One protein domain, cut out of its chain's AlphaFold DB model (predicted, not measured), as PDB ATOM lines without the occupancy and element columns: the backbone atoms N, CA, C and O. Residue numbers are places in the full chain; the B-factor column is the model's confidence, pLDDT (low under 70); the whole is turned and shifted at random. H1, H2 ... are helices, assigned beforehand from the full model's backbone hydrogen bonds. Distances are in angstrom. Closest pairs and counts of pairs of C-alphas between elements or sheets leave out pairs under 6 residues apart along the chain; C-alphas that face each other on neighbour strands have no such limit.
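AT A GLANCE: This is residues 412 to 518 of the 767 residues of an uncharacterized protein of Legionella hackeliae (UniProt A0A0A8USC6). Three long helices, H1, H2 and H3, run side by side as a triangle, and shorter H4 and H5 sit beside the end where H1 and H3 finish. The printed part has 107 residues, 90 of them in five named helices in chain order H1 to H5; the class is all helix, with no named strand, and the helices form an up-and-down bundle, each running against the one before. It is compact, radius of gyration of the C-alphas 14.2 A, but elongated, spanning 47 by 25 by 19 A.

IN THESE COORDINATES: H1, residues 412 to 432, begins at C-alpha 412 (172.290, 179.710, 181.118) and measures 30.9 A from first to last C-alpha. H2, residues 436 to 456, measures 30.1 A, and H3, residues 462 to 484, 31.3 A. H4 is residues 487 to 496, 14.2 A; H5, residues 504 to 518, 21.2 A, ends at C-alpha 518 (171.083, 218.626, 160.523).

HOW THE PARTS SIT: Hairpin H1 and H2 touch, closest C-alphas Val 430 and Lys 439, 5.9 A. Hairpin H2 and H3 touch, closest C-alphas Ala 438 and Asn 484, 5.4 A, at a shallow tilt of 4 degrees, opposite ways. Every O i to N i+4 pair is within hydrogen-bond range in H1, H3, H4 and H5; in H2, 15 of 17.

THE WHOLE: The farthest C-alphas, Ala 460 and Asn 518, are 47.8 A apart. The printed part has no cut and no long link; pLDDT is under 70 at residues 457 and 499 to 501.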
ATOM      1  N   ARG A 412     171.997 178.449 180.414       85.06
ATOM      2  CA  ARG A 412     172.290 179.710 181.118       85.06
ATOM      3  C   ARG A 412     173.671 180.254 180.747       85.06
ATOM      4  O   ARG A 412     173.793 181.446 180.481       85.06
ATOM      5  N   MET A 413     174.693 179.396 180.677       82.50
ATOM      6  CA  MET A 413     176.058 179.793 180.300       82.50
ATOM      7  C   MET A 413     176.128 180.386 178.888       82.50
ATOM      8  O   MET A 413     176.777 181.412 178.707       82.50
ATOM      9  N   VAL A 414     175.424 179.798 177.912       84.62
ATOM     10  CA  VAL A 414     175.339 180.342 176.542       84.62
ATOM     11  C   VAL A 414     174.698 181.733 176.542       84.62
ATOM     12  O   VAL A 414     175.173 182.645 175.868       84.62
ATOM     13  N   GLU A 415     173.641 181.929 177.329       84.44
ATOM     14  CA  GLU A 415     172.978 183.231 177.434       84.44
ATOM     15  C   GLU A 415     173.860 184.295 178.112       84.44
ATOM     16  O   GLU A 415     173.855 185.450 177.682       84.44
ATOM     17  N   ILE A 416     174.640 183.917 179.129       83.06
ATOM     18  CA  ILE A 416     175.624 184.792 179.788       83.06
ATOM     19  C   ILE A 416     176.760 185.152 178.828       83.06
ATOM     20  O   ILE A 416     177.184 186.305 178.791       83.06
ATOM     21  N   GLU A 417     177.236 184.195 178.028       83.50
ATOM     22  CA  GLU A 417     178.263 184.440 177.013       83.50
ATOM     23  C   GLU A 417     177.786 185.470 175.979       83.50
ATOM     24  O   GLU A 417     178.547 186.361 175.600       83.50
ATOM     25  N   GLY A 418     176.508 185.411 175.585       84.31
ATOM     26  CA  GLY A 418     175.878 186.432 174.743       84.31
ATOM     27  C   GLY A 418     175.956 187.838 175.351       84.31
ATOM     28  O   GLY A 418     176.391 188.772 174.681       84.31
ATOM     29  N   LEU A 419     175.620 187.980 176.639       86.69
ATOM     30  CA  LEU A 419     175.724 189.258 177.361       86.69
ATOM     31  C   LEU A 419     177.183 189.717 177.532       86.69
ATOM     32  O   LEU A 419     177.471 190.910 177.445       86.69
ATOM     33  N   SER A 420     178.119 188.790 177.751       84.50
ATOM     34  CA  SER A 420     179.549 189.108 177.862       84.50
ATOM     35  C   SER A 420     180.099 189.666 176.550       84.50
ATOM     36  O   SER A 420     180.762 190.703 176.560       84.50
ATOM     37  N   LYS A 421     179.769 189.036 175.414       86.75
ATOM     38  CA  LYS A 421     180.144 189.521 174.076       86.75
ATOM     39  C   LYS A 421     179.582 190.913 173.798       86.75
ATOM     40  O   LYS A 421     180.266 191.747 173.212       86.75
ATOM     41  N   GLU A 422     178.364 191.190 174.258       86.75
ATOM     42  CA  GLU A 422     177.766 192.520 174.143       86.75
ATOM     43  C   GLU A 422     178.546 193.580 174.944       86.75
ATOM     44  O   GLU A 422     178.868 194.645 174.411       86.75
ATOM     45  N   LEU A 423     178.938 193.274 176.187       89.44
ATOM     46  CA  LEU A 423     179.787 194.166 176.989       89.44
ATOM     47  C   LEU A 423     181.190 194.344 176.394       89.44
ATOM     48  O   LEU A 423     181.763 195.428 176.505       89.44
ATOM     49  N   GLU A 424     181.765 193.309 175.782       88.81
ATOM     50  CA  GLU A 424     183.049 193.393 175.075       88.81
ATOM     51  C   GLU A 424     182.956 194.295 173.845       88.81
ATOM     52  O   GLU A 424     183.836 195.133 173.626       88.81
ATOM     53  N   HIS A 425     181.868 194.183 173.080       88.88
ATOM     54  CA  HIS A 425     181.623 195.056 171.939       88.88
ATOM     55  C   HIS A 425     181.470 196.518 172.385       88.88
ATOM     56  O   HIS A 425     182.119 197.406 171.826       88.88
ATOM     57  N   LEU A 426     180.714 196.764 173.462       89.75
ATOM     58  CA  LEU A 426     180.601 198.091 174.067       89.75
ATOM     59  C   LEU A 426     181.945 198.602 174.596       89.75
ATOM     60  O   LEU A 426     182.293 199.752 174.359       89.75
ATOM     61  N   GLN A 427     182.750 197.760 175.243       92.38
ATOM     62  CA  GLN A 427     184.094 198.131 175.688       92.38
ATOM     63  C   GLN A 427     184.990 198.556 174.519       92.38
ATOM     64  O   GLN A 427     185.732 199.530 174.653       92.38
ATOM     65  N   LYS A 428     184.930 197.843 173.387       90.75
ATOM     66  CA  LYS A 428     185.692 198.191 172.182       90.75
ATOM     67  C   LYS A 428     185.299 199.578 171.670       90.75
ATOM     68  O   LYS A 428     186.180 200.412 171.495       90.75
ATOM     69  N   PHE A 429     183.999 199.845 171.551       91.88
ATOM     70  CA  PHE A 429     183.487 201.168 171.190       91.88
ATOM     71  C   PHE A 429     183.984 202.257 172.154       91.88
ATOM     72  O   PHE A 429     184.543 203.263 171.733       91.88
ATOM     73  N   VAL A 430     183.870 202.040 173.465       90.81
ATOM     74  CA  VAL A 430     184.279 203.019 174.491       90.81
ATOM     75  C   VAL A 430     185.770 203.346 174.425       90.81
ATOM     76  O   VAL A 430     186.181 204.471 174.717       90.81
ATOM     77  N   ASN A 431     186.599 202.386 174.015       88.38
ATOM     78  CA  ASN A 431     188.023 202.626 173.818       88.38
ATOM     79  C   ASN A 431     188.288 203.579 172.640       88.38
ATOM     80  O   ASN A 431     189.217 204.384 172.737       88.38
ATOM     81  N   GLU A 432     187.454 203.527 171.597       89.12
ATOM     82  CA  GLU A 432     187.508 204.366 170.390       89.12
ATOM     83  C   GLU A 432     186.907 205.770 170.608       89.12
ATOM     84  O   GLU A 432     187.285 206.715 169.918       89.12
ATOM     85  N   VAL A 433     186.042 205.954 171.617       87.38
ATOM     86  CA  VAL A 433     185.508 207.274 171.993       87.38
ATOM     87  C   VAL A 433     186.628 208.184 172.522       87.38
ATOM     88  O   VAL A 433     187.328 207.856 173.491       87.38
ATOM     89  N   THR A 434     186.782 209.356 171.898       80.75
ATOM     90  CA  THR A 434     187.743 210.412 172.279       80.75
ATOM     91  C   THR A 434     187.158 211.459 173.234       80.75
ATOM     92  O   THR A 434     187.896 212.266 173.790       80.75
ATOM     93  N   ASP A 435     185.840 211.446 173.432       70.75
ATOM     94  CA  ASP A 435     185.075 212.374 174.269       70.75
ATOM     95  C   ASP A 435     185.241 212.048 175.769       70.75
ATOM     96  O   ASP A 435     184.819 210.987 176.239       70.75
ATOM     97  N   SER A 436     185.902 212.936 176.524       75.62
ATOM     98  CA  SER A 436     186.354 212.636 177.894       75.62
ATOM     99  C   SER A 436     185.199 212.371 178.880       75.62
ATOM    100  O   SER A 436     185.295 211.385 179.615       75.62
ATOM    101  N   PRO A 437     184.106 213.161 178.933       84.25
ATOM    102  CA  PRO A 437     182.982 212.881 179.831       84.25
ATOM    103  C   PRO A 437     182.192 211.617 179.460       84.25
ATOM    104  O   PRO A 437     181.908 210.797 180.338       84.25
ATOM    105  N   ALA A 438     181.887 211.412 178.172       83.94
ATOM    106  CA  ALA A 438     181.153 210.233 177.706       83.94
ATOM    107  C   ALA A 438     181.929 208.940 177.990       83.94
ATOM    108  O   ALA A 438     181.375 207.979 178.532       83.94
ATOM    109  N   LYS A 439     183.236 208.931 177.695       91.12
ATOM    110  CA  LYS A 439     184.114 207.783 177.941       91.12
ATOM    111  C   LYS A 439     184.137 207.385 179.415       91.12
ATOM    112  O   LYS A 439     184.013 206.202 179.727       91.12
ATOM    113  N   VAL A 440     184.255 208.354 180.327       89.00
ATOM    114  CA  VAL A 440     184.237 208.092 181.777       89.00
ATOM    115  C   VAL A 440     182.898 207.489 182.207       89.00
ATOM    116  O   VAL A 440     182.886 206.475 182.909       89.00
ATOM    117  N   ALA A 441     181.777 208.049 181.745       89.88
ATOM    118  CA  ALA A 441     180.448 207.536 182.074       89.88
ATOM    119  C   ALA A 441     180.244 206.094 181.571       89.88
ATOM    120  O   ALA A 441     179.739 205.241 182.305       89.88
ATOM    121  N   PHE A 442     180.710 205.788 180.360       92.62
ATOM    122  CA  PHE A 442     180.661 204.435 179.818       92.62
ATOM    123  C   PHE A 442     181.532 203.441 180.588       92.62
ATOM    124  O   PHE A 442     181.093 202.321 180.838       92.62
ATOM    125  N   LEU A 443     182.749 203.823 180.988       91.12
ATOM    126  CA  LEU A 443     183.609 202.958 181.800       91.12
ATOM    127  C   LEU A 443     182.965 202.642 183.156       91.12
ATOM    128  O   LEU A 443     183.041 201.504 183.621       91.12
ATOM    129  N   HIS A 444     182.283 203.615 183.768       91.88
ATOM    130  CA  HIS A 444     181.509 203.395 184.991       91.88
ATOM    131  C   HIS A 444     180.359 202.403 184.769       91.88
ATOM    132  O   HIS A 444     180.220 201.457 185.550       91.88
ATOM    133  N   LEU A 445     179.579 202.567 183.692       92.31
ATOM    134  CA  LEU A 445     178.511 201.632 183.329       92.31
ATOM    135  C   LEU A 445     179.058 200.220 183.076       92.31
ATOM    136  O   LEU A 445     178.552 199.261 183.647       92.31
ATOM    137  N   LEU A 446     180.128 200.091 182.286       91.62
ATOM    138  CA  LEU A 446     180.769 198.810 181.979       91.62
ATOM    139  C   LEU A 446     181.269 198.102 183.236       91.62
ATOM    140  O   LEU A 446     181.066 196.900 183.375       91.62
ATOM    141  N   ASN A 447     181.890 198.824 184.169       89.88
ATOM    142  CA  ASN A 447     182.343 198.241 185.431       89.88
ATOM    143  C   ASN A 447     181.166 197.775 186.298       89.88
ATOM    144  O   ASN A 447     181.212 196.671 186.844       89.88
ATOM    145  N   ALA A 448     180.092 198.569 186.377       90.06
ATOM    146  CA  ALA A 448     178.875 198.188 187.088       90.06
ATOM    147  C   ALA A 448     178.222 196.944 186.461       90.06
ATOM    148  O   ALA A 448     177.939 195.977 187.167       90.06
ATOM    149  N   CYS A 449     178.064 196.921 185.136       90.69
ATOM    150  CA  CYS A 449     177.482 195.800 184.406       90.69
ATOM    151  C   CYS A 449     178.362 194.544 184.456       90.69
ATOM    152  O   CYS A 449     177.835 193.458 184.648       90.69
ATOM    153  N   LYS A 450     179.695 194.655 184.366       88.94
ATOM    154  CA  LYS A 450     180.611 193.509 184.551       88.94
ATOM    155  C   LYS A 450     180.513 192.929 185.961       88.94
ATOM    156  O   LYS A 450     180.598 191.715 186.128       88.94
ATOM    157  N   SER A 451     180.341 193.778 186.975       85.56
ATOM    158  CA  SER A 451     180.121 193.324 188.351       85.56
ATOM    159  C   SER A 451     178.769 192.630 188.515       85.56
ATOM    160  O   SER A 451     178.690 191.618 189.202       85.56
ATOM    161  N   GLU A 452     177.716 193.151 187.889       88.62
ATOM    162  CA  GLU A 452     176.358 192.604 187.973       88.62
ATOM    163  C   GLU A 452     176.183 191.329 187.134       88.62
ATOM    164  O   GLU A 452     175.509 190.392 187.561       88.62
ATOM    165  N   LEU A 453     176.854 191.230 185.981       85.94
ATOM    166  CA  LEU A 453     176.859 190.029 185.142       85.94
ATOM    167  C   LEU A 453     177.401 188.825 185.916       85.94
ATOM    168  O   LEU A 453     176.834 187.741 185.824       85.94
ATOM    169  N   LYS A 454     178.420 189.040 186.763       81.62
ATOM    170  CA  LYS A 454     178.929 188.010 187.681       81.62
ATOM    171  C   LYS A 454     177.877 187.528 188.672       81.62
ATOM    172  O   LYS A 454     178.018 186.425 189.165       81.62
ATOM    173  N   THR A 455     176.862 188.323 189.005       81.81
ATOM    174  CA  THR A 455     175.826 187.937 189.976       81.81
ATOM    175  C   THR A 455     174.563 187.380 189.320       81.81
ATOM    176  O   THR A 455     173.918 186.512 189.898       81.81
ATOM    177  N   ILE A 456     174.235 187.810 188.096       81.44
ATOM    178  CA  ILE A 456     173.003 187.415 187.386       81.44
ATOM    179  C   ILE A 456     172.945 185.916 187.099       81.44
ATOM    180  O   ILE A 456     171.866 185.327 187.144       81.44
ATOM    181  N   CYS A 457     174.094 185.276 186.863       69.50
ATOM    182  CA  CYS A 457     174.191 183.828 186.654       69.50
ATOM    183  C   CYS A 457     173.579 183.011 187.805       69.50
ATOM    184  O   CYS A 457     173.160 181.871 187.605       69.50
ATOM    185  N   PHE A 458     173.534 183.609 188.997       71.69
ATOM    186  CA  PHE A 458     173.149 182.980 190.256       71.69
ATOM    187  C   PHE A 458     171.739 183.377 190.711       71.69
ATOM    188  O   PHE A 458     171.253 182.897 191.735       71.69
ATOM    189  N   GLU A 459     171.034 184.225 189.958       77.06
ATOM    190  CA  GLU A 459     169.650 184.540 190.296       77.06
ATOM    191  C   GLU A 459     168.724 183.347 190.009       77.06
ATOM    192  O   GLU A 459     168.765 182.712 188.948       77.06
ATOM    193  N   ALA A 460     167.845 183.050 190.973       74.25
ATOM    194  CA  ALA A 460     166.870 181.967 190.862       74.25
ATOM    195  C   ALA A 460     165.966 182.143 189.628       74.25
ATOM    196  O   ALA A 460     165.683 181.173 188.926       74.25
ATOM    197  N   ASN A 461     165.583 183.389 189.318       83.31
ATOM    198  CA  ASN A 461     164.843 183.749 188.110       83.31
ATOM    199  C   ASN A 461     165.766 184.416 187.080       83.31
ATOM    200  O   ASN A 461     165.705 185.624 186.848       83.31
ATOM    201  N   PHE A 462     166.620 183.604 186.457       82.88
ATOM    202  CA  PHE A 462     167.600 184.066 185.473       82.88
ATOM    203  C   PHE A 462     166.972 184.854 184.314       82.88
ATOM    204  O   PHE A 462     167.537 185.855 183.887       82.88
ATOM    205  N   SER A 463     165.781 184.466 183.841       81.06
ATOM    206  CA  SER A 463     165.089 185.178 182.756       81.06
ATOM    207  C   SER A 463     164.719 186.616 183.152       81.06
ATOM    208  O   SER A 463     164.992 187.560 182.404       81.06
ATOM    209  N   ALA A 464     164.162 186.809 184.353       83.81
ATOM    210  CA  ALA A 464     163.852 188.142 184.868       83.81
ATOM    211  C   ALA A 464     165.122 188.962 185.155       83.81
ATOM    212  O   ALA A 464     165.182 190.137 184.794       83.81
ATOM    213  N   ALA A 465     166.146 188.337 185.745       85.69
ATOM    214  CA  ALA A 465     167.438 188.961 186.033       85.69
ATOM    215  C   ALA A 465     168.129 189.458 184.754       85.69
ATOM    216  O   ALA A 465     168.537 190.615 184.667       85.69
ATOM    217  N   LYS A 466     168.174 188.607 183.722       88.06
ATOM    218  CA  LYS A 466     168.678 188.936 182.385       88.06
ATOM    219  C   LYS A 466     167.906 190.097 181.764       88.06
ATOM    220  O   LYS A 466     168.524 191.039 181.278       88.06
ATOM    221  N   SER A 467     166.576 190.064 181.822       84.94
ATOM    222  CA  SER A 467     165.731 191.126 181.259       84.94
ATOM    223  C   SER A 467     165.971 192.468 181.963       84.94
ATOM    224  O   SER A 467     166.105 193.503 181.313       84.94
ATOM    225  N   LYS A 468     166.094 192.453 183.296       87.81
ATOM    226  CA  LYS A 468     166.420 193.632 184.109       87.81
ATOM    227  C   LYS A 468     167.816 194.176 183.799       87.81
ATOM    228  O   LYS A 468     167.985 195.388 183.686       87.81
ATOM    229  N   PHE A 469     168.799 193.294 183.636       91.25
ATOM    230  CA  PHE A 469     170.156 193.665 183.252       91.25
ATOM    231  C   PHE A 469     170.206 194.324 181.879       91.25
ATOM    232  O   PHE A 469     170.793 195.392 181.741       91.25
ATOM    233  N   GLN A 470     169.552 193.720 180.884       87.81
ATOM    234  CA  GLN A 470     169.462 194.278 179.537       87.81
ATOM    235  C   GLN A 470     168.762 195.637 179.553       87.81
ATOM    236  O   GLN A 470     169.261 196.582 178.956       87.81
ATOM    237  N   ALA A 471     167.666 195.779 180.304       86.25
ATOM    238  CA  ALA A 471     166.991 197.064 180.467       86.25
ATOM    239  C   ALA A 471     167.914 198.129 181.085       86.25
ATOM    240  O   ALA A 471     167.970 199.249 180.587       86.25
ATOM    241  N   LYS A 472     168.681 197.778 182.124       89.31
ATOM    242  CA  LYS A 472     169.637 198.686 182.775       89.31
ATOM    243  C   LYS A 472     170.807 199.062 181.863       89.31
ATOM    244  O   LYS A 472     171.213 200.221 181.847       89.31
ATOM    245  N   LEU A 473     171.351 198.099 181.118       90.56
ATOM    246  CA  LEU A 473     172.400 198.347 180.130       90.56
ATOM    247  C   LEU A 473     171.880 199.298 179.046       90.56
ATOM    248  O   LEU A 473     172.510 200.318 178.780       90.56
ATOM    249  N   ASN A 474     170.694 199.018 178.500       86.19
ATOM    250  CA  ASN A 474     170.041 199.845 177.489       86.19
ATOM    251  C   ASN A 474     169.761 201.262 177.992       86.19
ATOM    252  O   ASN A 474     170.071 202.220 177.287       86.19
ATOM    253  N   ASP A 475     169.231 201.413 179.204       87.06
ATOM    254  CA  ASP A 475     168.943 202.716 179.812       87.06
ATOM    255  C   ASP A 475     170.228 203.513 180.092       87.06
ATOM    256  O   ASP A 475     170.316 204.706 179.790       87.06
ATOM    257  N   GLY A 476     171.272 202.839 180.585       90.00
ATOM    258  CA  GLY A 476     172.581 203.440 180.815       90.00
ATOM    259  C   GLY A 476     173.235 203.929 179.522       90.00
ATOM    260  O   GLY A 476     173.661 205.082 179.450       90.00
ATOM    261  N   VAL A 477     173.277 203.085 178.486       89.50
ATOM    262  CA  VAL A 477     173.822 203.443 177.166       89.50
ATOM    263  C   VAL A 477     173.018 204.597 176.555       89.50
ATOM    264  O   VAL A 477     173.609 205.577 176.102       89.50
ATOM    265  N   THR A 478     171.685 204.529 176.619       86.50
ATOM    266  CA  THR A 478     170.775 205.587 176.145       86.50
ATOM    267  C   THR A 478     171.041 206.913 176.846       86.50
ATOM    268  O   THR A 478     171.237 207.938 176.195       86.50
ATOM    269  N   THR A 479     171.123 206.899 178.174       87.00
ATOM    270  CA  THR A 479     171.373 208.098 178.978       87.00
ATOM    271  C   THR A 479     172.717 208.733 178.633       87.00
ATOM    272  O   THR A 479     172.786 209.946 178.433       87.00
ATOM    273  N   ILE A 480     173.782 207.932 178.523       88.00
ATOM    274  CA  ILE A 480     175.124 208.440 178.215       88.00
ATOM    275  C   ILE A 480     175.166 209.038 176.807       88.00
ATOM    276  O   ILE A 480     175.701 210.133 176.629       88.00
ATOM    277  N   LEU A 481     174.581 208.363 175.815       86.31
ATOM    278  CA  LEU A 481     174.586 208.855 174.439       86.31
ATOM    279  C   LEU A 481     173.744 210.111 174.285       86.31
ATOM    280  O   LEU A 481     174.213 211.072 173.695       86.31
ATOM    281  N   LEU A 482     172.533 210.143 174.840       83.00
ATOM    282  CA  LEU A 482     171.610 211.248 174.593       83.00
ATOM    283  C   LEU A 482     171.860 212.485 175.455       83.00
ATOM    284  O   LEU A 482     171.407 213.558 175.049       83.00
ATOM    285  N   LYS A 483     172.516 212.348 176.617       80.19
ATOM    286  CA  LYS A 483     172.745 213.458 177.561       80.19
ATOM    287  C   LYS A 483     174.210 213.853 177.728       80.19
ATOM    288  O   LYS A 483     174.475 215.003 178.051       80.19
ATOM    289  N   ASN A 484     175.146 212.921 177.542       77.62
ATOM    290  CA  ASN A 484     176.546 213.122 177.936       77.62
ATOM    291  C   ASN A 484     177.535 212.984 176.770       77.62
ATOM    292  O   ASN A 484     178.741 213.003 177.013       77.62
ATOM    293  N   SER A 485     177.053 212.789 175.540       80.38
ATOM    294  CA  SER A 485     177.902 212.518 174.379       80.38
ATOM    295  C   SER A 485     177.736 213.571 173.294       80.38
ATOM    296  O   SER A 485     176.627 214.002 172.983       80.38
ATOM    297  N   SER A 486     178.851 213.924 172.660       82.50
ATOM    298  CA  SER A 486     178.845 214.720 171.433       82.50
ATOM    299  C   SER A 486     178.191 213.983 170.253       82.50
ATOM    300  O   SER A 486     178.123 212.750 170.197       82.50
ATOM    301  N   LEU A 487     177.767 214.745 169.240       80.50
ATOM    302  CA  LEU A 487     177.208 214.204 167.992       80.50
ATOM    303  C   LEU A 487     178.197 213.295 167.246       80.50
ATOM    304  O   LEU A 487     177.786 212.344 166.583       80.50
ATOM    305  N   ALA A 488     179.502 213.564 167.363       81.00
ATOM    306  CA  ALA A 488     180.548 212.708 166.807       81.00
ATOM    307  C   ALA A 488     180.514 211.311 167.446       81.00
ATOM    308  O   ALA A 488     180.462 210.310 166.734       81.00
ATOM    309  N   THR A 489     180.431 211.249 168.778       84.75
ATOM    310  CA  THR A 489     180.285 209.996 169.530       84.75
ATOM    311  C   THR A 489     179.001 209.252 169.150       84.75
ATOM    312  O   THR A 489     179.037 208.040 168.953       84.75
ATOM    313  N   MET A 490     177.876 209.958 168.972       87.19
ATOM    314  CA  MET A 490     176.619 209.344 168.515       87.19
ATOM    315  C   MET A 490     176.738 208.728 167.108       87.19
ATOM    316  O   MET A 490     176.209 207.646 166.863       87.19
ATOM    317  N   ARG A 491     177.444 209.384 166.177       85.38
ATOM    318  CA  ARG A 491     177.669 208.858 164.816       85.38
ATOM    319  C   ARG A 491     178.586 207.638 164.813       85.38
ATOM    320  O   ARG A 491     178.277 206.660 164.137       85.38
ATOM    321  N   GLU A 492     179.676 207.674 165.579       86.44
ATOM    322  CA  GLU A 492     180.554 206.507 165.733       86.44
ATOM    323  C   GLU A 492     179.814 205.343 166.403       86.44
ATOM    324  O   GLU A 492     179.984 204.200 165.988       86.44
ATOM    325  N   PHE A 493     178.904 205.616 167.349       89.81
ATOM    326  CA  PHE A 493     178.030 204.585 167.914       89.81
ATOM    327  C   PHE A 493     177.143 203.946 166.837       89.81
ATOM    328  O   PHE A 493     177.136 202.726 166.695       89.81
ATOM    329  N   MET A 494     176.453 204.750 166.020       87.25
ATOM    330  CA  MET A 494     175.615 204.246 164.918       87.25
ATOM    331  C   MET A 494     176.404 203.402 163.904       87.25
ATOM    332  O   MET A 494     175.857 202.469 163.322       87.25
ATOM    333  N   LYS A 495     177.687 203.719 163.701       87.62
ATOM    334  CA  LYS A 495     178.588 202.990 162.803       87.62
ATOM    335  C   LYS A 495     179.105 201.685 163.416       87.62
ATOM    336  O   LYS A 495     179.135 200.670 162.725       87.62
ATOM    337  N   ALA A 496     179.514 201.706 164.686       85.25
ATOM    338  CA  ALA A 496     180.020 200.531 165.398       85.25
ATOM    339  C   ALA A 496     178.915 199.487 165.630       85.25
ATOM    340  O   ALA A 496     179.139 198.285 165.519       85.25
ATOM    341  N   PHE A 497     177.696 199.956 165.882       84.62
ATOM    342  CA  PHE A 497     176.521 199.142 166.142       84.62
ATOM    343  C   PHE A 497     175.592 199.169 164.905       84.62
ATOM    344  O   PHE A 497     174.476 199.666 164.993       84.62
ATOM    345  N   GLY A 498     176.045 198.681 163.735       75.38
ATOM    346  CA  GLY A 498     175.291 198.623 162.450       75.38
ATOM    347  C   GLY A 498     173.936 197.879 162.507       75.38
ATOM    348  O   GLY A 498     173.483 197.565 163.590       75.38
ATOM    349  N   GLU A 499     173.223 197.604 161.404       61.16
ATOM    350  CA  GLU A 499     171.783 197.204 161.398       61.16
ATOM    351  C   GLU A 499     171.337 196.087 162.385       61.16
ATOM    352  O   GLU A 499     170.234 196.171 162.926       61.16
ATOM    353  N   GLU A 500     172.190 195.117 162.721       57.88
ATOM    354  CA  GLU A 500     171.891 193.990 163.627       57.88
ATOM    355  C   GLU A 500     172.224 194.274 165.111       57.88
ATOM    356  O   GLU A 500     173.218 193.780 165.640       57.88
ATOM    357  N   THR A 501     171.420 195.068 165.831       57.88
ATOM    358  CA  THR A 501     171.768 195.451 167.225       57.88
ATOM    359  C   THR A 501     170.700 195.244 168.278       57.88
ATOM    360  O   THR A 501     169.524 195.492 168.034       57.88
ATOM    361  N   SER A 502     171.175 195.015 169.507       70.69
ATOM    362  CA  SER A 502     170.438 195.009 170.777       70.69
ATOM    363  C   SER A 502     169.750 196.333 171.170       70.69
ATOM    364  O   SER A 502     169.013 196.353 172.152       70.69
ATOM    365  N   TYR A 503     169.958 197.433 170.425       81.00
ATOM    366  CA  TYR A 503     169.500 198.790 170.783       81.00
ATOM    367  C   TYR A 503     168.587 199.458 169.722       81.00
ATOM    368  O   TYR A 503     168.892 200.560 169.255       81.00
ATOM    369  N   PRO A 504     167.473 198.837 169.293       76.75
ATOM    370  CA  PRO A 504     166.654 199.360 168.195       76.75
ATOM    371  C   PRO A 504     165.991 200.714 168.503       76.75
ATOM    372  O   PRO A 504     165.987 201.596 167.648       76.75
ATOM    373  N   SER A 505     165.483 200.918 169.724       79.12
ATOM    374  CA  SER A 505     164.849 202.183 170.134       79.12
ATOM    375  C   SER A 505     165.848 203.341 170.185       79.12
ATOM    376  O   SER A 505     165.603 204.409 169.630       79.12
ATOM    377  N   LEU A 506     167.024 203.099 170.762       81.56
ATOM    378  CA  LEU A 506     168.092 204.089 170.864       81.56
ATOM    379  C   LEU A 506     168.577 204.564 169.489       81.56
ATOM    380  O   LEU A 506     168.854 205.746 169.308       81.56
ATOM    381  N   LYS A 507     168.647 203.676 168.491       80.56
ATOM    382  CA  LYS A 507     168.985 204.077 167.120       80.56
ATOM    383  C   LYS A 507     167.980 205.043 166.527       80.56
ATOM    384  O   LYS A 507     168.382 205.990 165.855       80.56
ATOM    385  N   GLN A 508     166.692 204.788 166.742       83.31
ATOM    386  CA  GLN A 508     165.637 205.668 166.263       83.31
ATOM    387  C   GLN A 508     165.770 207.051 166.909       83.31
ATOM    388  O   GLN A 508     165.734 208.054 166.202       83.31
ATOM    389  N   GLU A 509     166.020 207.101 168.218       81.88
ATOM    390  CA  GLU A 509     166.221 208.355 168.953       81.88
ATOM    391  C   GLU A 509     167.494 209.100 168.521       81.88
ATOM    392  O   GLU A 509     167.443 210.304 168.277       81.88
ATOM    393  N   ILE A 510     168.624 208.405 168.345       82.38
ATOM    394  CA  ILE A 510     169.864 209.012 167.831       82.38
ATOM    395  C   ILE A 510     169.665 209.515 166.400       82.38
ATOM    396  O   ILE A 510     170.091 210.621 166.078       82.38
ATOM    397  N   SER A 511     169.003 208.739 165.540       81.12
ATOM    398  CA  SER A 511     168.724 209.141 164.155       81.12
ATOM    399  C   SER A 511     167.838 210.380 164.108       81.12
ATOM    400  O   SER A 511     168.109 211.295 163.332       81.12
ATOM    401  N   GLN A 512     166.825 210.439 164.973       82.19
ATOM    402  CA  GLN A 512     165.951 211.595 165.115       82.19
ATOM    403  C   GLN A 512     166.726 212.821 165.620       82.19
ATOM    404  O   GLN A 512     166.653 213.867 164.985       82.19
ATOM    405  N   LYS A 513     167.561 212.688 166.660       78.44
ATOM    406  CA  LYS A 513     168.422 213.788 167.136       78.44
ATOM    407  C   LYS A 513     169.427 214.265 166.084       78.44
ATOM    408  O   LYS A 513     169.664 215.462 165.944       78.44
ATOM    409  N   LEU A 514     170.035 213.345 165.332       80.62
ATOM    410  CA  LEU A 514     170.953 213.685 164.241       80.62
ATOM    411  C   LEU A 514     170.224 214.404 163.103       80.62
ATOM    412  O   LEU A 514     170.789 215.318 162.503       80.62
ATOM    413  N   LYS A 515     168.980 214.007 162.814       79.88
ATOM    414  CA  LYS A 515     168.112 214.681 161.849       79.88
ATOM    415  C   LYS A 515     167.761 216.093 162.320       79.88
ATOM    416  O   LYS A 515     168.006 217.033 161.573       79.88
ATOM    417  N   GLU A 516     167.302 216.245 163.560       78.00
ATOM    418  CA  GLU A 516     167.000 217.542 164.182       78.00
ATOM    419  C   GLU A 516     168.209 218.483 164.148       78.00
ATOM    420  O   GLU A 516     168.077 219.644 163.776       78.00
ATOM    421  N   PHE A 517     169.410 217.974 164.440       79.94
ATOM    422  CA  PHE A 517     170.639 218.759 164.339       79.94
ATOM    423  C   PHE A 517     170.961 219.200 162.904       79.94
ATOM    424  O   PHE A 517     171.372 220.338 162.677       79.94
ATOM    425  N   ASN A 518     170.803 218.307 161.925       74.00
ATOM    426  CA  ASN A 518     171.083 218.626 160.523       74.00
ATOM    427  C   ASN A 518     170.072 219.628 159.942       74.00
ATOM    428  O   ASN A 518     170.432 220.420 159.075       74.00
TER     429      ASN A 518